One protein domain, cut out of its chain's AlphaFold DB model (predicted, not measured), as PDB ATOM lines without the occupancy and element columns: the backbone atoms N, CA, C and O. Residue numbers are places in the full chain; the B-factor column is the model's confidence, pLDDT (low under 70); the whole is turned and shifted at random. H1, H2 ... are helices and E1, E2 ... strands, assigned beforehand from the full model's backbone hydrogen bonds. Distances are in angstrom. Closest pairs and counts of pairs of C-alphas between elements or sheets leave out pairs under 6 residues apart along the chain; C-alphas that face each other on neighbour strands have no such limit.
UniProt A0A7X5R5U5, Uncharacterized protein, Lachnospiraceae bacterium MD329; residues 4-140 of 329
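What this domain is: This is residues 4 to 140 of the 329 residues of an uncharacterized protein of Lachnospiraceae bacterium MD329 (UniProt A0A7X5R5U5). Two lobes stand side by side, each an antiparallel sheet with one helix over one face: E1 to E4 with H2 make the first, and E5 to E9 with H3 make the second. The lobes meet where E1 comes close to E5, while H1, at the beginning, is set off from both sheets. The printed part has 137 residues with three named helices and nine named strands, in the order H1 E1 E2 E3 E4 H2 E5 E6 E7 E8 E9 H3; the sheets run E1 E2 E3 E4 and E5 E6 E7 E8 E9. The class is mixed, helices and strands; the whole is compact, with a radius of gyration of the C-alphas of 14.9 A and spans of 45 by 31 by 27 A.

Where its parts are: Find C-alpha 4 at (-58.004, 36.112, -38.150), where H1, residues 4 to 9, begins. Next come E1, residues 25 to 30, E2, residues 34 to 39 and 15.9 A long, E3, residues 46 to 50, and E4, residues 53 to 57. H2, residues 60 to 70, runs 15.3 A from C-alpha 60 at (-44.141, 41.653, -40.870). Then read E5, residues 78 to 82, E6, residues 86 to 94, which bends by 61 degrees at residue 91, E7, residues 98 to 103 and 15.6 A long, E8, residues 108 to 112, and E9, residues 123 to 126. H3, residues 128 to 139, runs 16.1 A to C-alpha 139 at (-35.944, 38.197, -60.383).

How they stand to each other: Both sheets are strongly twisted meanders, each strand the antiparallel neighbour of the one before. In the larger, look at N 79 and O 89, 2.8 A, for the hairpin E5 and E6, and at N 101 and O 109, 2.9 A, for E7 and E8. H3 is on this sheet, over E7 and E8, at a height of 8.3 A; the closest C-alphas of E8 and H3, Tyr 108 and Leu 128, are 5.5 A apart. In the other sheet, N 28 and O 36 of E1 and E2 are 2.8 A apart. H2 is on it, along the strands, at 11 degrees to E3 on the local plane and a height of 8.9 A. Between the sheets, the closest C-alphas of E1 and E5 are Glu 30 and Gly 81, 5.2 A. In H1, H2 and H3 every O i to N i+4 pair is within hydrogen-bond range.

The domain as a whole: The C-alphas of Asp 41 and Asp 129, the two farthest apart, are 44.9 A apart. The printed part has no cut, and the link from H1 to E1 is long, 15 residues. Mean pLDDT of the printed part is 76.1; look for values under 70 at residues 80 to 86, 95 to 97, 113 to 123, 129 and 136 to 140.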
ATOM      1  N   GLU A   4     -57.201  35.621 -37.023       85.31
ATOM      2  CA  GLU A   4     -58.004  36.112 -38.150       85.31
ATOM      3  C   GLU A   4     -57.673  37.563 -38.528       85.31
ATOM      4  O   GLU A   4     -57.615  37.896 -39.707       85.31
ATOM      5  N   GLN A   5     -57.401  38.430 -37.548       84.25
ATOM      6  CA  GLN A   5     -57.024  39.825 -37.799       84.25
ATOM      7  C   GLN A   5     -55.636  39.930 -38.430       84.25
ATOM      8  O   GLN A   5     -55.435  40.728 -39.344       84.25
ATOM      9  N   ILE A   6     -54.701  39.088 -37.986       84.19
ATOM     10  CA  ILE A   6     -53.355  39.013 -38.559       84.19
ATOM     11  C   ILE A   6     -53.430  38.495 -39.999       84.19
ATOM     12  O   ILE A   6     -52.837  39.100 -40.883       84.19
ATOM     13  N   LEU A   7     -54.210  37.443 -40.261       85.50
ATOM     14  CA  LEU A   7     -54.390  36.883 -41.606       85.50
ATOM     15  C   LEU A   7     -55.177  37.805 -42.548       85.50
ATOM     16  O   LEU A   7     -54.966  37.759 -43.754       85.50
ATOM     17  N   MET A   8     -56.053  38.674 -42.030       85.06
ATOM     18  CA  MET A   8     -56.650  39.750 -42.834       85.06
ATOM     19  C   MET A   8     -55.612  40.797 -43.250       85.06
ATOM     20  O   MET A   8     -55.699  41.334 -44.353       85.06
ATOM     21  N   ARG A   9     -54.643  41.100 -42.375       84.62
ATOM     22  CA  ARG A   9     -53.571  42.067 -42.654       84.62
ATOM     23  C   ARG A   9     -52.471  41.478 -43.543       84.62
ATOM     24  O   ARG A   9     -51.935  42.200 -44.378       84.62
ATOM     25  N   TYR A  10     -52.184  40.190 -43.374       84.25
ATOM     26  CA  TYR A  10     -51.123  39.439 -44.049       84.25
ATOM     27  C   TYR A  10     -51.685  38.131 -44.640       84.25
ATOM     28  O   TYR A  10     -51.394  37.037 -44.140       84.25
ATOM     29  N   PRO A  11     -52.536  38.212 -45.682       80.94
ATOM     30  CA  PRO A  11     -53.162  37.039 -46.295       80.94
ATOM     31  C   PRO A  11     -52.149  36.055 -46.888       80.94
ATOM     32  O   PRO A  11     -52.449  34.874 -47.021       80.94
ATOM     33  N   GLU A  12     -50.936  36.505 -47.202       72.38
ATOM     34  CA  GLU A  12     -49.827  35.686 -47.688       72.38
ATOM     35  C   GLU A  12     -49.293  34.667 -46.674       72.38
ATOM     36  O   GLU A  12     -48.563  33.759 -47.074       72.38
ATOM     37  N   LEU A  13     -49.621  34.809 -45.385       78.25
ATOM     38  CA  LEU A  13     -49.302  33.813 -44.357       78.25
ATOM     39  C   LEU A  13     -50.287  32.641 -44.362       78.25
ATOM     40  O   LEU A  13     -50.024  31.607 -43.745       78.25
ATOM     41  N   LYS A  14     -51.425  32.785 -45.049       76.94
ATOM     42  CA  LYS A  14     -52.405  31.714 -45.188       76.94
ATOM     43  C   LYS A  14     -51.733  30.499 -45.835       76.94
ATOM     44  O   LYS A  14     -51.001  30.639 -46.809       76.94
ATOM     45  N   ASP A  15     -51.945  29.332 -45.237       74.06
ATOM     46  CA  ASP A  15     -51.367  28.042 -45.646       74.06
ATOM     47  C   ASP A  15     -49.838  27.901 -45.457       74.06
ATOM     48  O   ASP A  15     -49.261  26.891 -45.855       74.06
ATOM     49  N   LYS A  16     -49.177  28.868 -44.798       74.69
ATOM     50  CA  LYS A  16     -47.741  28.807 -44.440       74.69
ATOM     51  C   LYS A  16     -47.473  28.698 -42.938       74.69
ATOM     52  O   LYS A  16     -46.320  28.621 -42.531       74.69
ATOM     53  N   LEU A  17     -48.523  28.748 -42.121       80.94
ATOM     54  CA  LEU A  17     -48.420  28.665 -40.668       80.94
ATOM     55  C   LEU A  17     -48.483  27.211 -40.213       80.94
ATOM     56  O   LEU A  17     -49.425  26.498 -40.556       80.94
ATOM     57  N   PHE A  18     -47.526  26.813 -39.383       80.75
ATOM     58  CA  PHE A  18     -47.510  25.497 -38.754       80.75
ATOM     59  C   PHE A  18     -47.918  25.591 -37.293       80.75
ATOM     60  O   PHE A  18     -47.494  26.494 -36.562       80.75
ATOM     61  N   ASP A  19     -48.748  24.643 -36.876       82.81
ATOM     62  CA  ASP A  19     -49.183  24.535 -35.495       82.81
ATOM     63  C   ASP A  19     -48.032  24.067 -34.607       82.81
ATOM     64  O   ASP A  19     -47.263  23.175 -34.960       82.81
ATOM     65  N   THR A  20     -47.933  24.677 -33.429       83.06
ATOM     66  CA  THR A  20     -47.104  24.163 -32.337       83.06
ATOM     67  C   THR A  20     -47.996  23.474 -31.306       83.06
ATOM     68  O   THR A  20     -49.221  23.545 -31.386       83.06
ATOM     69  N   GLU A  21     -47.399  22.867 -30.278       83.94
ATOM     70  CA  GLU A  21     -48.145  22.344 -29.121       83.94
ATOM     71  C   GLU A  21     -48.952  23.424 -28.374       83.94
ATOM     72  O   GLU A  21     -49.784  23.109 -27.525       83.94
ATOM     73  N   ARG A  22     -48.689  24.707 -28.656       83.31
ATOM     74  CA  ARG A  22     -49.405  25.842 -28.081       83.31
ATOM     75  C   ARG A  22     -50.256  26.524 -29.145       83.31
ATOM     76  O   ARG A  22     -49.736  27.068 -30.115       83.31
ATOM     77  N   ASP A  23     -51.560  26.597 -28.901       83.06
ATOM     78  CA  ASP A  23     -52.532  27.154 -29.852       83.06
ATOM     79  C   ASP A  23     -52.247  28.608 -30.263       83.06
ATOM     80  O   ASP A  23     -52.557  29.015 -31.386       83.06
ATOM     81  N   ASN A  24     -51.643  29.392 -29.365       86.81
ATOM     82  CA  ASN A  24     -51.328  30.802 -29.578       86.81
ATOM     83  C   ASN A  24     -50.024  31.044 -30.358       86.81
ATOM     84  O   ASN A  24     -49.791  32.190 -30.755       86.81
ATOM     85  N   ILE A  25     -49.201  30.011 -30.577       88.94
ATOM     86  CA  ILE A  25     -47.915  30.101 -31.277       88.94
ATOM     87  C   ILE A  25     -47.984  29.305 -32.577       88.94
ATOM     88  O   ILE A  25     -48.273  28.108 -32.576       88.94
ATOM     89  N   LYS A  26     -47.669  29.973 -33.685       88.62
ATOM     90  CA  LYS A  26     -47.498  29.350 -35.000       88.62
ATOM     91  C   LYS A  26     -46.068  29.550 -35.486       88.62
ATOM     92  O   LYS A  26     -45.473  30.590 -35.210       88.62
ATOM     93  N   ILE A  27     -45.527  28.592 -36.226       83.62
ATOM     94  CA  ILE A  27     -44.244  28.752 -36.922       83.62
ATOM     95  C   ILE A  27     -44.536  29.298 -38.317       83.62
ATOM     96  O   ILE A  27     -45.372  28.746 -39.030       83.62
ATOM     97  N   ILE A  28     -43.873  30.393 -38.686       82.00
ATOM     98  CA  ILE A  28     -43.926  30.963 -40.040       82.00
ATOM     99  C   ILE A  28     -42.842  30.317 -40.911       82.00
ATOM    100  O   ILE A  28     -43.091  29.944 -42.055       82.00
ATOM    101  N   THR A  29     -41.623  30.207 -40.380       76.81
ATOM    102  CA  THR A  29     -40.496  29.565 -41.060       76.81
ATOM    103  C   THR A  29     -39.434  29.140 -40.060       76.81
ATOM    104  O   THR A  29     -39.263  29.779 -39.027       76.81
ATOM    105  N   GLU A  30     -38.670  28.120 -40.421       74.88
ATOM    106  CA  GLU A  30     -37.488  27.662 -39.704       74.88
ATOM    107  C   GLU A  30     -36.400  27.285 -40.716       74.88
ATOM    108  O   GLU A  30     -36.701  26.928 -41.859       74.88
ATOM    109  N   ASN A  31     -35.138  27.469 -40.337       74.25
ATOM    110  CA  ASN A  31     -33.970  26.969 -41.055       74.25
ATOM    111  C   ASN A  31     -32.825  26.708 -40.061       74.25
ATOM    112  O   ASN A  31     -32.985  26.842 -38.849       74.25
ATOM    113  N   ASN A  32     -31.645  26.370 -40.578       72.19
ATOM    114  CA  ASN A  32     -30.453  26.130 -39.763       72.19
ATOM    115  C   ASN A  32     -29.890  27.370 -39.029       72.19
ATOM    116  O   ASN A  32     -28.983  27.216 -38.218       72.19
ATOM    117  N   LYS A  33     -30.374  28.581 -39.321       78.00
ATOM    118  CA  LYS A  33     -29.901  29.857 -38.754       78.00
ATOM    119  C   LYS A  33     -30.900  30.487 -37.777       78.00
ATOM    120  O   LYS A  33     -30.482  31.180 -36.849       78.00
ATOM    121  N   TYR A  34     -32.202  30.330 -38.009       83.31
ATOM    122  CA  TYR A  34     -33.252  30.967 -37.221       83.31
ATOM    123  C   TYR A  34     -34.618  30.271 -37.347       83.31
ATOM    124  O   TYR A  34     -34.936  29.633 -38.350       83.31
ATOM    125  N   SER A  35     -35.474  30.530 -36.359       86.12
ATOM    126  CA  SER A  35     -36.890  30.155 -36.336       86.12
ATOM    127  C   SER A  35     -37.745  31.412 -36.140       86.12
ATOM    128  O   SER A  35     -37.525  32.194 -35.212       86.12
ATOM    129  N   LEU A  36     -38.713  31.638 -37.031       87.38
ATOM    130  CA  LEU A  36     -39.654  32.756 -36.994       87.38
ATOM    131  C   LEU A  36     -41.038  32.270 -36.562       87.38
ATOM    132  O   LEU A  36     -41.674  31.449 -37.228       87.38
ATOM    133  N   TYR A  37     -41.533  32.861 -35.485       89.06
ATOM    134  CA  TYR A  37     -42.802  32.554 -34.850       89.06
ATOM    135  C   TYR A  37     -43.794  33.709 -34.982       89.06
ATOM    136  O   TYR A  37     -43.432  34.888 -34.955       89.06
ATOM    137  N   LEU A  38     -45.067  33.337 -35.039       89.56
ATOM    138  CA  LEU A  38     -46.213  34.204 -34.841       89.56
ATOM    139  C   LEU A  38     -46.837  33.911 -33.475       89.56
ATOM    140  O   LEU A  38     -47.305  32.798 -33.237       89.56
ATOM    141  N   ILE A  39     -46.895  34.912 -32.602       90.19
ATOM    142  CA  ILE A  39     -47.484  34.820 -31.266       90.19
ATOM    143  C   ILE A  39     -48.725  35.713 -31.204       90.19
ATOM    144  O   ILE A  39     -48.650  36.940 -31.169       90.19
ATOM    145  N   THR A  40     -49.895  35.084 -31.207       85.56
ATOM    146  CA  THR A  40     -51.181  35.768 -31.424       85.56
ATOM    147  C   THR A  40     -51.711  36.516 -30.194       85.56
ATOM    148  O   THR A  40     -52.558  37.394 -30.316       85.56
ATOM    149  N   ASP A  41     -51.202  36.275 -28.992       83.44
ATOM    150  CA  ASP A  41     -51.646  36.951 -27.762       83.44
ATOM    151  C   ASP A  41     -50.769  38.147 -27.346       83.44
ATOM    152  O   ASP A  41     -50.948  38.686 -26.254       83.44
ATOM    153  N   ARG A  42     -49.866  38.613 -28.221       80.19
ATOM    154  CA  ARG A  42     -48.950  39.739 -27.958       80.19
ATOM    155  C   ARG A  42     -49.195  40.949 -28.862       80.19
ATOM    156  O   ARG A  42     -49.826  40.834 -29.914       80.19
ATOM    157  N   GLU A  43     -48.701  42.108 -28.419       79.81
ATOM    158  CA  GLU A  43     -48.681  43.359 -29.199       79.81
ATOM    159  C   GLU A  43     -47.630  43.320 -30.315       79.81
ATOM    160  O   GLU A  43     -47.903  43.782 -31.416       79.81
ATOM    161  N   THR A  44     -46.483  42.679 -30.066       86.25
ATOM    162  CA  THR A  44     -45.428  42.383 -31.048       86.25
ATOM    163  C   THR A  44     -45.535  40.929 -31.518       86.25
ATOM    164  O   THR A  44     -44.872  40.062 -30.964       86.25
ATOM    165  N   PRO A  45     -46.411  40.584 -32.477       87.00
ATOM    166  CA  PRO A  45     -46.708  39.189 -32.781       87.00
ATOM    167  C   PRO A  45     -45.581  38.441 -33.502       87.00
ATOM    168  O   PRO A  45     -45.594  37.214 -33.478       87.00
ATOM    169  N   PHE A  46     -44.616  39.115 -34.134       90.81
ATOM    170  CA  PHE A  46     -43.555  38.449 -34.893       90.81
ATOM    171  C   PHE A  46     -42.292  38.308 -34.051       90.81
ATOM    172  O   PHE A  46     -41.716  39.306 -33.624       90.81
ATOM    173  N   TYR A  47     -41.847  37.068 -33.843       91.25
ATOM    174  CA  TYR A  47     -40.686  36.735 -33.018       91.25
ATOM    175  C   TYR A  47     -39.709  35.854 -33.775       91.25
ATOM    176  O   TYR A  47     -40.039  34.731 -34.134       91.25
ATOM    177  N   LEU A  48     -38.486  36.330 -33.951       89.00
ATOM    178  CA  LEU A  48     -37.387  35.569 -34.519       89.00
ATOM    179  C   LEU A  48     -36.427  35.142 -33.414       89.00
ATOM    180  O   LEU A  48     -36.015  35.961 -32.591       89.00
ATOM    181  N   ILE A  49     -36.064  33.864 -33.410       86.44
ATOM    182  CA  ILE A  49     -35.064  33.276 -32.519       86.44
ATOM    183  C   ILE A  49     -33.931  32.736 -33.387       86.44
ATOM    184  O   ILE A  49     -34.181  32.054 -34.371       86.44
ATOM    185  N   SER A  50     -32.697  33.058 -33.025       85.81
ATOM    186  CA  SER A  50     -31.475  32.601 -33.691       85.81
ATOM    187  C   SER A  50     -30.384  32.357 -32.651       85.81
ATOM    188  O   SER A  50     -30.523  32.778 -31.498       85.81
ATOM    189  N   ASP A  51     -29.259  31.783 -33.072       77.69
ATOM    190  CA  ASP A  51     -28.075  31.619 -32.213       77.69
ATOM    191  C   ASP A  51     -27.519  32.961 -31.705       77.69
ATOM    192  O   ASP A  51     -26.954  33.045 -30.615       77.69
ATOM    193  N   ASN A  52     -27.742  34.039 -32.463       75.00
ATOM    194  CA  ASN A  52     -27.288  35.394 -32.138       75.00
ATOM    195  C   ASN A  52     -28.267  36.161 -31.229       75.00
ATOM    196  O   ASN A  52     -28.060  37.343 -30.948       75.00
ATOM    197  N   GLY A  53     -29.341  35.509 -30.774       82.44
ATOM    198  CA  GLY A  53     -30.358  36.088 -29.903       82.44
ATOM    199  C   GLY A  53     -31.737  36.165 -30.554       82.44
ATOM    200  O   GLY A  53     -32.017  35.536 -31.578       82.44
ATOM    201  N   SER A  54     -32.620  36.938 -29.924       88.88
ATOM    202  CA  SER A  54     -34.021  37.071 -30.328       88.88
ATOM    203  C   SER A  54     -34.356  38.490 -30.777       88.88
ATOM    204  O   SER A  54     -33.950  39.453 -30.127       88.88
ATOM    205  N   PHE A  55     -35.169  38.608 -31.819       89.88
ATOM    206  CA  PHE A  55     -35.686  39.870 -32.340       89.88
ATOM    207  C   PHE A  55     -37.211  39.802 -32.439       89.88
ATOM    208  O   PHE A  55     -37.763  38.759 -32.783       89.88
ATOM    209  N   ALA A  56     -37.904  40.895 -32.125       90.81
ATOM    210  CA  ALA A  56     -39.360  40.948 -32.182       90.81
ATOM    211  C   ALA A  56     -39.840  42.290 -32.725       90.81
ATOM    212  O   ALA A  56     -39.266  43.330 -32.396       90.81
ATOM    213  N   CYS A  57     -40.913  42.272 -33.510       89.38
ATOM    214  CA  CYS A  57     -41.541  43.486 -34.014       89.38
ATOM    215  C   CYS A  57     -43.053  43.310 -34.207       89.38
ATOM    216  O   CYS A  57     -43.602  42.206 -34.130       89.38
ATOM    217  N   GLU A  58     -43.732  44.435 -34.422       88.19
ATOM    218  CA  GLU A  58     -45.182  44.472 -34.631       88.19
ATOM    219  C   GLU A  58     -45.578  44.116 -36.064       88.19
ATOM    220  O   GLU A  58     -46.618  43.495 -36.295       88.19
ATOM    221  N   ASP A  59     -44.724  44.478 -37.021       87.06
ATOM    222  CA  ASP A  59     -45.033  44.472 -38.440       87.06
ATOM    223  C   ASP A  59     -44.147  43.497 -39.223       87.06
ATOM    224  O   ASP A  59     -42.919  43.491 -39.116       87.06
ATOM    225  N   LEU A  60     -44.794  42.678 -40.057       83.12
ATOM    226  CA  LEU A  60     -44.141  41.653 -40.870       83.12
ATOM    227  C   LEU A  60     -43.087  42.224 -41.845       83.12
ATOM    228  O   LEU A  60     -42.027  41.613 -41.971       83.12
ATOM    229  N   PRO A  61     -43.300  43.390 -42.496       83.38
ATOM    230  CA  PRO A  61     -42.273  44.006 -43.338       83.38
ATOM    231  C   PRO A  61     -40.996  44.389 -42.580       83.38
ATOM    232  O   PRO A  61     -39.901  44.267 -43.126       83.38
ATOM    233  N   ASP A  62     -41.115  44.823 -41.324       83.62
ATOM    234  CA  ASP A  62     -39.952  45.167 -40.501       83.62
ATOM    235  C   ASP A  62     -39.180  43.914 -40.096       83.62
ATOM    236  O   ASP A  62     -37.947  43.902 -40.159       83.62
ATOM    237  N   MET A  63     -39.904  42.840 -39.752       85.75
ATOM    238  CA  MET A  63     -39.302  41.528 -39.503       85.75
ATOM    239  C   MET A  63     -38.522  41.066 -40.727       85.75
ATOM    240  O   MET A  63     -37.375  40.638 -40.620       85.75
ATOM    241  N   ASP A  64     -39.125  41.179 -41.904       79.12
ATOM    242  CA  ASP A  64     -38.452  40.760 -43.114       79.12
ATOM    243  C   ASP A  64     -37.202  41.599 -43.413       79.12
ATOM    244  O   ASP A  64     -36.145  41.042 -43.712       79.12
ATOM    245  N   ASN A  65     -37.299  42.927 -43.335       78.69
ATOM    246  CA  ASN A  65     -36.149  43.794 -43.584       78.69
ATOM    247  C   ASN A  65     -34.986  43.450 -42.644       78.69
ATOM    248  O   ASN A  65     -33.824  43.467 -43.060       78.69
ATOM    249  N   TYR A  66     -35.299  43.100 -41.393       82.19
ATOM    250  CA  TYR A  66     -34.320  42.602 -40.437       82.19
ATOM    251  C   TYR A  66     -33.707  41.269 -40.888       82.19
ATOM    252  O   TYR A  66     -32.481  41.165 -40.963       82.19
ATOM    253  N   ILE A  67     -34.531  40.282 -41.259       78.50
ATOM    254  CA  ILE A  67     -34.074  38.972 -41.750       78.50
ATOM    255  C   ILE A  67     -33.161  39.127 -42.963       78.50
ATOM    256  O   ILE A  67     -32.060  38.592 -42.959       78.50
ATOM    257  N   LYS A  68     -33.550  39.908 -43.973       73.88
ATOM    258  CA  LYS A  68     -32.725  40.121 -45.174       73.88
ATOM    259  C   LYS A  68     -31.351  40.694 -44.863       73.88
ATOM    260  O   LYS A  68     -30.389  40.396 -45.566       73.88
ATOM    261  N   LYS A  69     -31.267  41.549 -43.845       76.81
ATOM    262  CA  LYS A  69     -30.016  42.197 -43.457       76.81
ATOM    263  C   LYS A  69     -29.130  41.281 -42.613       76.81
ATOM    264  O   LYS A  69     -27.919  41.310 -42.786       76.81
ATOM    265  N   GLN A  70     -29.721  40.524 -41.692       78.75
ATOM    266  CA  GLN A  70     -28.983  39.728 -40.703       78.75
ATOM    267  C   GLN A  70     -28.756  38.277 -41.135       78.75
ATOM    268  O   GLN A  70     -27.751  37.675 -40.773       78.75
ATOM    269  N   PHE A  71     -29.674  37.726 -41.923       74.50
ATOM    270  CA  PHE A  71     -29.680  36.342 -42.387       74.50
ATOM    271  C   PHE A  71     -29.948  36.274 -43.900       74.50
ATOM    272  O   PHE A  71     -30.936  35.668 -44.325       74.50
ATOM    273  N   PRO A  72     -29.107  36.907 -44.742       71.44
ATOM    274  CA  PRO A  72     -29.212  36.727 -46.181       71.44
ATOM    275  C   PRO A  72     -29.062  35.244 -46.539       71.44
ATOM    276  O   PRO A  72     -28.213  34.530 -45.999       71.44
ATOM    277  N   TRP A  73     -29.915  34.781 -47.449       72.75
ATOM    278  CA  TRP A  73     -29.839  33.426 -47.974       72.75
ATOM    279  C   TRP A  73     -28.643  33.294 -48.906       72.75
ATOM    280  O   TRP A  73     -28.445  34.112 -49.807       72.75
ATOM    281  N   HIS A  74     -27.877  32.230 -48.709       71.50
ATOM    282  CA  HIS A  74     -26.709  31.914 -49.507       71.50
ATOM    283  C   HIS A  74     -26.839  30.539 -50.146       71.50
ATOM    284  O   HIS A  74     -27.537  29.648 -49.660       71.50
ATOM    285  N   LYS A  75     -26.125  30.358 -51.256       71.06
ATOM    286  CA  LYS A  75     -25.922  29.038 -51.843       71.06
ATOM    287  C   LYS A  75     -25.334  28.096 -50.793       71.06
ATOM    288  O   LYS A  75     -24.407  28.456 -50.074       71.06
ATOM    289  N   GLY A  76     -25.870  26.884 -50.735       71.44
ATOM    290  CA  GLY A  76     -25.459  25.867 -49.777       71.44
ATOM    291  C   GLY A  76     -26.180  25.922 -48.434       71.44
ATOM    292  O   GLY A  76     -26.094  24.932 -47.714       71.44
ATOM    293  N   ASP A  77     -26.922  26.993 -48.129       74.81
ATOM    294  CA  ASP A  77     -27.799  27.013 -46.959       74.81
ATOM    295  C   ASP A  77     -28.847  25.896 -47.059       74.81
ATOM    296  O   ASP A  77     -29.358  25.578 -48.143       74.81
ATOM    297  N   GLU A  78     -29.174  25.319 -45.906       80.56
ATOM    298  CA  GLU A  78     -30.165  24.260 -45.779       80.56
ATOM    299  C   GLU A  78     -31.463  24.822 -45.206       80.56
ATOM    300  O   GLU A  78     -31.504  25.457 -44.149       80.56
ATOM    301  N   ILE A  79     -32.541  24.570 -45.933       75.12
ATOM    302  CA  ILE A  79     -33.901  24.860 -45.523       75.12
ATOM    303  C   ILE A  79     -34.420  23.615 -44.810       75.12
ATOM    304  O   ILE A  79     -34.584  22.559 -45.427       75.12
ATOM    305  N   ILE A  80     -34.673  23.768 -43.513       68.81
ATOM    306  CA  ILE A  80     -35.132  22.713 -42.613       68.81
ATOM    307  C   ILE A  80     -36.420  23.224 -41.981       68.81
ATOM    308  O   ILE A  80     -36.384  24.205 -41.248       68.81
ATOM    309  N   GLY A  81     -37.559  22.599 -42.274       60.22
ATOM    310  CA  GLY A  81     -38.830  23.031 -41.674       60.22
ATOM    311  C   GLY A  81     -39.581  24.120 -42.449       60.22
ATOM    312  O   GLY A  81     -40.358  24.876 -41.868       60.22
ATOM    313  N   MET A  82     -39.453  24.147 -43.783       69.62
ATOM    314  CA  MET A  82     -40.412  24.824 -44.670       69.62
ATOM    315  C   MET A  82     -41.162  23.801 -45.551       69.62
ATOM    316  O   MET A  82     -40.885  23.725 -46.747       69.62
ATOM    317  N   PRO A  83     -42.138  23.031 -45.021       63.03
ATOM    318  CA  PRO A  83     -42.889  22.016 -45.778       63.03
ATOM    319  C   PRO A  83     -43.549  22.507 -47.072       63.03
ATOM    320  O   PRO A  83     -43.775  21.721 -47.987       63.03
ATOM    321  N   TRP A  84     -43.851  23.804 -47.166       64.00
ATOM    322  CA  TRP A  84     -44.381  24.425 -48.381       64.00
ATOM    323  C   TRP A  84     -43.314  24.642 -49.470       64.00
ATOM    324  O   TRP A  84     -43.680  24.951 -50.595       64.00
ATOM    325  N   ILE A  85     -42.023  24.491 -49.159       69.88
ATOM    326  CA  ILE A  85     -40.904  24.419 -50.111       69.88
ATOM    327  C   ILE A  85     -40.481  22.956 -50.285       69.88
ATOM    328  O   ILE A  85     -40.589  22.408 -51.381       69.88
ATOM    329  N   ALA A  86     -40.000  22.343 -49.201       67.81
ATOM    330  CA  ALA A  86     -39.607  20.941 -49.076       67.81
ATOM    331  C   ALA A  86     -39.324  20.618 -47.596       67.81
ATOM    332  O   ALA A  86     -38.972  21.510 -46.826       67.81
ATOM    333  N   GLU A  87     -39.419  19.344 -47.196       70.06
ATOM    334  CA  GLU A  87     -39.020  18.914 -45.841       70.06
ATOM    335  C   GLU A  87     -37.546  19.228 -45.553       70.06
ATOM    336  O   GLU A  87     -37.232  19.776 -44.501       70.06
ATOM    337  N   ASN A  88     -36.681  18.932 -46.528       79.19
ATOM    338  CA  ASN A  88     -35.273  19.307 -46.557       79.19
ATOM    339  C   ASN A  88     -34.955  19.831 -47.959       79.19
ATOM    340  O   ASN A  88     -35.206  19.131 -48.947       79.19
ATOM    341  N   ALA A  89     -34.409  21.038 -48.051       79.81
ATOM    342  CA  ALA A  89     -33.948  21.603 -49.313       79.81
ATOM    343  C   ALA A  89     -32.589  22.275 -49.157       79.81
ATOM    344  O   ALA A  89     -32.295  22.885 -48.135       79.81
ATOM    345  N   LYS A  90     -31.778  22.201 -50.209       83.00
ATOM    346  CA  LYS A  90     -30.510  22.920 -50.303       83.00
ATOM    347  C   LYS A  90     -30.638  24.048 -51.312       83.00
ATOM    348  O   LYS A  90     -31.096  23.828 -52.435       83.00
ATOM    349  N   ILE A  91     -30.215  25.248 -50.928       80.00
ATOM    350  CA  ILE A  91     -30.221  26.408 -51.819       80.00
ATOM    351  C   ILE A  91     -29.118  26.254 -52.867       80.00
ATOM    352  O   ILE A  91     -27.943  26.079 -52.540       80.00
ATOM    353  N   ILE A  92     -29.505  26.343 -54.136       77.38
ATOM    354  CA  ILE A  92     -28.609  26.297 -55.296       77.38
ATOM    355  C   ILE A  92     -28.179  27.702 -55.706       77.38
ATOM    356  O   ILE A  92     -27.012  27.919 -56.012       77.38
ATOM    357  N   ALA A  93     -29.104  28.657 -55.668       72.81
ATOM    358  CA  ALA A  93     -28.828  30.062 -55.923       72.81
ATOM    359  C   ALA A  93     -29.908  30.918 -55.249       72.81
ATOM    360  O   ALA A  93     -31.059  30.496 -55.155       72.81
ATOM    361  N   ALA A  94     -29.562  32.105 -54.759       74.31
ATOM    362  CA  ALA A  94     -30.506  32.976 -54.065       74.31
ATOM    363  C   ALA A  94     -30.160  34.452 -54.242       74.31
ATOM    364  O   ALA A  94     -29.003  34.825 -54.420       74.31
ATOM    365  N   ASN A  95     -31.186  35.295 -54.178       67.31
ATOM    366  CA  ASN A  95     -31.046  36.731 -53.997       67.31
ATOM    367  C   ASN A  95     -32.175  37.255 -53.095       67.31
ATOM    368  O   ASN A  95     -32.988  36.504 -52.558       67.31
ATOM    369  N   ASN A  96     -32.272  38.576 -52.966       63.66
ATOM    370  CA  ASN A  96     -33.259  39.218 -52.094       63.66
ATOM    371  C   ASN A  96     -34.729  39.003 -52.516       63.66
ATOM    372  O   ASN A  96     -35.631  39.355 -51.754       63.66
ATOM    373  N   LYS A  97     -34.981  38.477 -53.720       64.38
ATOM    374  CA  LYS A  97     -36.312  38.291 -54.318       64.38
ATOM    375  C   LYS A  97     -36.748  36.821 -54.369       64.38
ATOM    376  O   LYS A  97     -37.947  36.552 -54.357       64.38
ATOM    377  N   GLY A  98     -35.819  35.871 -54.399       73.12
ATOM    378  CA  GLY A  98     -36.148  34.452 -54.480       73.12
ATOM    379  C   GLY A  98     -34.923  33.554 -54.430       73.12
ATOM    380  O   GLY A  98     -33.783  34.018 -54.421       73.12
ATOM    381  N   LEU A  99     -35.185  32.255 -54.398       78.12
ATOM    382  CA  LEU A  99     -34.176  31.213 -54.352       78.12
ATOM    383  C   LEU A  99     -34.545  30.051 -55.275       78.12
ATOM    384  O   LEU A  99     -35.715  29.730 -55.486       78.12
ATOM    385  N   VAL A 100     -33.514  29.411 -55.806       81.44
ATOM    386  CA  VAL A 100     -33.563  28.118 -56.478       81.44
ATOM    387  C   VAL A 100     -33.051  27.085 -55.493       81.44
ATOM    388  O   VAL A 100     -32.022  27.297 -54.849       81.44
ATOM    389  N   PHE A 101     -33.759  25.972 -55.367       83.69
ATOM    390  CA  PHE A 101     -33.425  24.914 -54.425       83.69
ATOM    391  C   PHE A 101     -33.485  23.537 -55.078       83.69
ATOM    392  O   PHE A 101     -34.116  23.350 -56.120       83.69
ATOM    393  N   VAL A 102     -32.834  22.574 -54.433       83.69
ATOM    394  CA  VAL A 102     -33.010  21.141 -54.675       83.69
ATOM    395  C   VAL A 102     -33.581  20.506 -53.412       83.69
ATOM    396  O   VAL A 102     -33.084  20.765 -52.317       83.69
ATOM    397  N   ASP A 103     -34.654  19.731 -53.546       82.50
ATOM    398  CA  ASP A 103     -35.253  19.006 -52.426       82.50
ATOM    399  C   ASP A 103     -34.453  17.738 -52.071       82.50
ATOM    400  O   ASP A 103     -33.569  17.294 -52.809       82.50
ATOM    401  N   GLY A 104     -34.785  17.116 -50.937       77.56
ATOM    402  CA  GLY A 104     -34.166  15.863 -50.489       77.56
ATOM    403  C   GLY A 104     -34.346  14.668 -51.440       77.56
ATOM    404  O   GLY A 104     -33.674  13.655 -51.267       77.56
ATOM    405  N   ASN A 105     -35.211  14.777 -52.454       79.62
ATOM    406  CA  ASN A 105     -35.417  13.768 -53.495       79.62
ATOM    407  C   ASN A 105     -34.671  14.101 -54.802       79.62
ATOM    408  O   ASN A 105     -34.858  13.406 -55.803       79.62
ATOM    409  N   GLY A 106     -33.854  15.159 -54.823       74.88
ATOM    410  CA  GLY A 106     -33.100  15.592 -56.000       74.88
ATOM    411  C   GLY A 106     -33.930  16.354 -57.039       74.88
ATOM    412  O   GLY A 106     -33.479  16.509 -58.174       74.88
ATOM    413  N   LYS A 107     -35.139  16.816 -56.700       80.44
ATOM    414  CA  LYS A 107     -35.968  17.639 -57.591       80.44
ATOM    415  C   LYS A 107     -35.682  19.112 -57.365       80.44
ATOM    416  O   LYS A 107     -35.597  19.567 -56.227       80.44
ATOM    417  N   TYR A 108     -35.603  19.868 -58.453       81.25
ATOM    418  CA  TYR A 108     -35.355  21.298 -58.381       81.25
ATOM    419  C   TYR A 108     -36.654  22.088 -58.315       81.25
ATOM    420  O   TYR A 108     -37.711  21.666 -58.808       81.25
ATOM    421  N   GLY A 109     -36.553  23.264 -57.711       82.38
ATOM    422  CA  GLY A 109     -37.645  24.206 -57.650       82.38
ATOM    423  C   GLY A 109     -37.195  25.642 -57.455       82.38
ATOM    424  O   GLY A 109     -36.032  25.932 -57.179       82.38
ATOM    425  N   ILE A 110     -38.154  26.543 -57.618       79.88
ATOM    426  CA  ILE A 110     -37.998  27.973 -57.383       79.88
ATOM    427  C   ILE A 110     -38.976  28.354 -56.290       79.88
ATOM    428  O   ILE A 110     -40.188  28.171 -56.437       79.88
ATOM    429  N   ALA A 111     -38.444  28.912 -55.214       77.06
ATOM    430  CA  ALA A 111     -39.228  29.565 -54.190       77.06
ATOM    431  C   ALA A 111     -39.004  31.071 -54.309       77.06
ATOM    432  O   ALA A 111     -37.906  31.588 -54.109       77.06
ATOM    433  N   TYR A 112     -40.068  31.793 -54.629       71.00
ATOM    434  CA  TYR A 112     -40.068  33.245 -54.506       71.00
ATOM    435  C   TYR A 112     -40.122  33.584 -53.022       71.00
ATOM    436  O   TYR A 112     -40.843  32.925 -52.265       71.00
ATOM    437  N   ASN A 113     -39.336  34.572 -52.593       64.25
ATOM    438  CA  ASN A 113     -39.282  34.934 -51.185       64.25
ATOM    439  C   ASN A 113     -40.675  35.398 -50.737       64.25
ATOM    440  O   ASN A 113     -41.183  36.432 -51.164       64.25
ATOM    441  N   SER A 114     -41.313  34.593 -49.892       50.00
ATOM    442  CA  SER A 114     -42.750  34.652 -49.671       50.00
ATOM    443  C   SER A 114     -43.161  35.472 -48.438       50.00
ATOM    444  O   SER A 114     -44.348  35.494 -48.110       50.00
ATOM    445  N   LEU A 115     -42.229  36.236 -47.845       52.38
ATOM    446  CA  LEU A 115     -42.560  37.487 -47.141       52.38
ATOM    447  C   LEU A 115     -42.982  38.605 -48.134       52.38
ATOM    448  O   LEU A 115     -43.564  39.597 -47.705       52.38
ATOM    449  N   TYR A 116     -42.780  38.442 -49.462       50.97
ATOM    450  CA  TYR A 116     -43.206  39.405 -50.500       50.97
ATOM    451  C   TYR A 116     -43.896  38.768 -51.711       50.97
ATOM    452  O   TYR A 116     -43.270  38.377 -52.687       50.97
ATOM    453  N   ARG A 117     -45.228  38.841 -51.679       36.91
ATOM    454  CA  ARG A 117     -46.154  39.015 -52.813       36.91
ATOM    455  C   ARG A 117     -46.169  38.009 -53.989       36.91
ATOM    456  O   ARG A 117     -45.380  38.069 -54.926       36.91
ATOM    457  N   THR A 118     -47.340  37.363 -54.039       36.66
ATOM    458  CA  THR A 118     -48.230  37.042 -55.184       36.66
ATOM    459  C   THR A 118     -48.380  35.567 -55.555       36.66
ATOM    460  O   THR A 118     -47.512  34.743 -55.293       36.66
ATOM    461  N   ASP A 119     -49.542  35.269 -56.149       40.56
ATOM    462  CA  ASP A 119     -50.184  33.973 -56.442       40.56
ATOM    463  C   ASP A 119     -49.389  32.985 -57.324       40.56
ATOM    464  O   ASP A 119     -49.935  31.999 -57.815       40.56
ATOM    465  N   LYS A 120     -48.095  33.225 -57.552       48.22
ATOM    466  CA  LYS A 120     -47.183  32.313 -58.252       48.22
ATOM    467  C   LYS A 120     -46.228  31.701 -57.234       48.22
ATOM    468  O   LYS A 120     -45.048  32.031 -57.161       48.22
ATOM    469  N   ALA A 121     -46.792  30.858 -56.382       53.56
ATOM    470  CA  ALA A 121     -46.106  30.271 -55.249       53.56
ATOM    471  C   ALA A 121     -45.550  28.903 -55.647       53.56
ATOM    472  O   ALA A 121     -46.317  27.973 -55.856       53.56
ATOM    473  N   LEU A 122     -44.224  28.797 -55.719       60.97
ATOM    474  CA  LEU A 122     -43.485  27.540 -55.843       60.97
ATOM    475  C   LEU A 122     -43.631  26.806 -57.195       60.97
ATOM    476  O   LEU A 122     -44.651  26.194 -57.502       60.97
ATOM    477  N   PHE A 123     -42.554  26.787 -57.980       64.56
ATOM    478  CA  PHE A 123     -42.414  25.835 -59.088       64.56
ATOM    479  C   PHE A 123     -41.544  24.682 -58.611       64.56
ATOM    480  O   PHE A 123     -40.409  24.922 -58.219       64.56
ATOM    481  N   THR A 124     -42.045  23.448 -58.633       71.88
ATOM    482  CA  THR A 124     -41.282  22.256 -58.224       71.88
ATOM    483  C   THR A 124     -41.309  21.184 -59.295       71.88
ATOM    484  O   THR A 124     -42.156  21.192 -60.189       71.88
ATOM    485  N   GLY A 125     -40.365  20.245 -59.208       71.81
ATOM    486  CA  GLY A 125     -40.288  19.129 -60.148       71.81
ATOM    487  C   GLY A 125     -39.856  19.557 -61.549       71.81
ATOM    488  O   GLY A 125     -40.162  18.868 -62.519       71.81
ATOM    489  N   ILE A 126     -39.160  20.686 -61.646       73.81
ATOM    490  CA  ILE A 126     -38.558  21.180 -62.882       73.81
ATOM    491  C   ILE A 126     -37.080  20.783 -62.935       73.81
ATOM    492  O   ILE A 126     -36.492  20.414 -61.916       73.81
ATOM    493  N   SER A 127     -36.476  20.821 -64.123       74.31
ATOM    494  CA  SER A 127     -35.024  20.668 -64.234       74.31
ATOM    495  C   SER A 127     -34.319  21.861 -63.588       74.31
ATOM    496  O   SER A 127     -34.876  22.962 -63.537       74.31
ATOM    497  N   LEU A 128     -33.079  21.649 -63.137       72.38
ATOM    498  CA  LEU A 128     -32.205  22.736 -62.688       72.38
ATOM    499  C   LEU A 128     -32.140  23.847 -63.743       72.38
ATOM    500  O   LEU A 128     -32.271  25.023 -63.412       72.38
ATOM    501  N   ASP A 129     -32.047  23.455 -65.014       64.31
ATOM    502  CA  ASP A 129     -31.927  24.395 -66.118       64.31
ATOM    503  C   ASP A 129     -33.125  25.333 -66.242       64.31
ATOM    504  O   ASP A 129     -32.985  26.554 -66.354       64.31
ATOM    505  N   LEU A 130     -34.328  24.764 -66.176       70.06
ATOM    506  CA  LEU A 130     -35.553  25.546 -66.221       70.06
ATOM    507  C   LEU A 130     -35.690  26.420 -64.969       70.06
ATOM    508  O   LEU A 130     -36.142  27.561 -65.072       70.06
ATOM    509  N   ALA A 131     -35.263  25.911 -63.809       73.69
ATOM    510  CA  ALA A 131     -35.316  26.640 -62.549       73.69
ATOM    511  C   ALA A 131     -34.450  27.904 -62.581       73.69
ATOM    512  O   ALA A 131     -34.930  28.997 -62.283       73.69
ATOM    513  N   LEU A 132     -33.193  27.765 -63.001       71.62
ATOM    514  CA  LEU A 132     -32.248  28.874 -63.082       71.62
ATOM    515  C   LEU A 132     -32.642  29.891 -64.165       71.62
ATOM    516  O   LEU A 132     -32.612  31.097 -63.914       71.62
ATOM    517  N   LYS A 133     -33.090  29.422 -65.342       70.88
ATOM    518  CA  LYS A 133     -33.573  30.296 -66.426       70.88
ATOM    519  C   LYS A 133     -34.748  31.162 -65.971       70.88
ATOM    520  O   LYS A 133     -34.723  32.379 -66.161       70.88
ATOM    521  N   GLN A 134     -35.753  30.552 -65.348       72.12
ATOM    522  CA  GLN A 134     -36.934  31.264 -64.865       72.12
ATOM    523  C   GLN A 134     -36.586  32.205 -63.703       72.12
ATOM    524  O   GLN A 134     -37.035  33.345 -63.687       72.12
ATOM    525  N   ALA A 135     -35.727  31.781 -62.773       71.75
ATOM    526  CA  ALA A 135     -35.286  32.619 -61.660       71.75
ATOM    527  C   ALA A 135     -34.552  33.890 -62.124       71.75
ATOM    528  O   ALA A 135     -34.731  34.982 -61.574       71.75
ATOM    529  N   ARG A 136     -33.756  33.772 -63.189       68.56
ATOM    530  CA  ARG A 136     -33.100  34.919 -63.813       68.56
ATOM    531  C   ARG A 136     -34.096  35.859 -64.487       68.56
ATOM    532  O   ARG A 136     -34.001  37.067 -64.289       68.56
ATOM    533  N   GLN A 137     -35.060  35.317 -65.230       67.50
ATOM    534  CA  GLN A 137     -36.107  36.110 -65.884       67.50
ATOM    535  C   GLN A 137     -37.002  36.838 -64.875       67.50
ATOM    536  O   GLN A 137     -37.274  38.025 -65.038       67.50
ATOM    537  N   ASP A 138     -37.422  36.150 -63.818       65.38
ATOM    538  CA  ASP A 138     -38.411  36.684 -62.886       65.38
ATOM    539  C   ASP A 138     -37.801  37.626 -61.848       65.38
ATOM    540  O   ASP A 138     -38.460  38.565 -61.394       65.38
ATOM    541  N   PHE A 139     -36.544  37.405 -61.452       62.56
ATOM    542  CA  PHE A 139     -35.944  38.197 -60.383       62.56
ATOM    543  C   PHE A 139     -34.457  38.514 -60.529       62.56
ATOM    544  O   PHE A 139     -33.843  38.972 -59.560       62.56
ATOM    545  N   GLY A 140     -33.893  38.382 -61.732       58.44
ATOM    546  CA  GLY A 140     -32.521  38.802 -62.019       58.44
ATOM    547  C   GLY A 140     -31.499  38.051 -61.173       58.44
ATOM    548  O   GLY A 140     -30.538  38.648 -60.696       58.44
TER     549      GLY A 140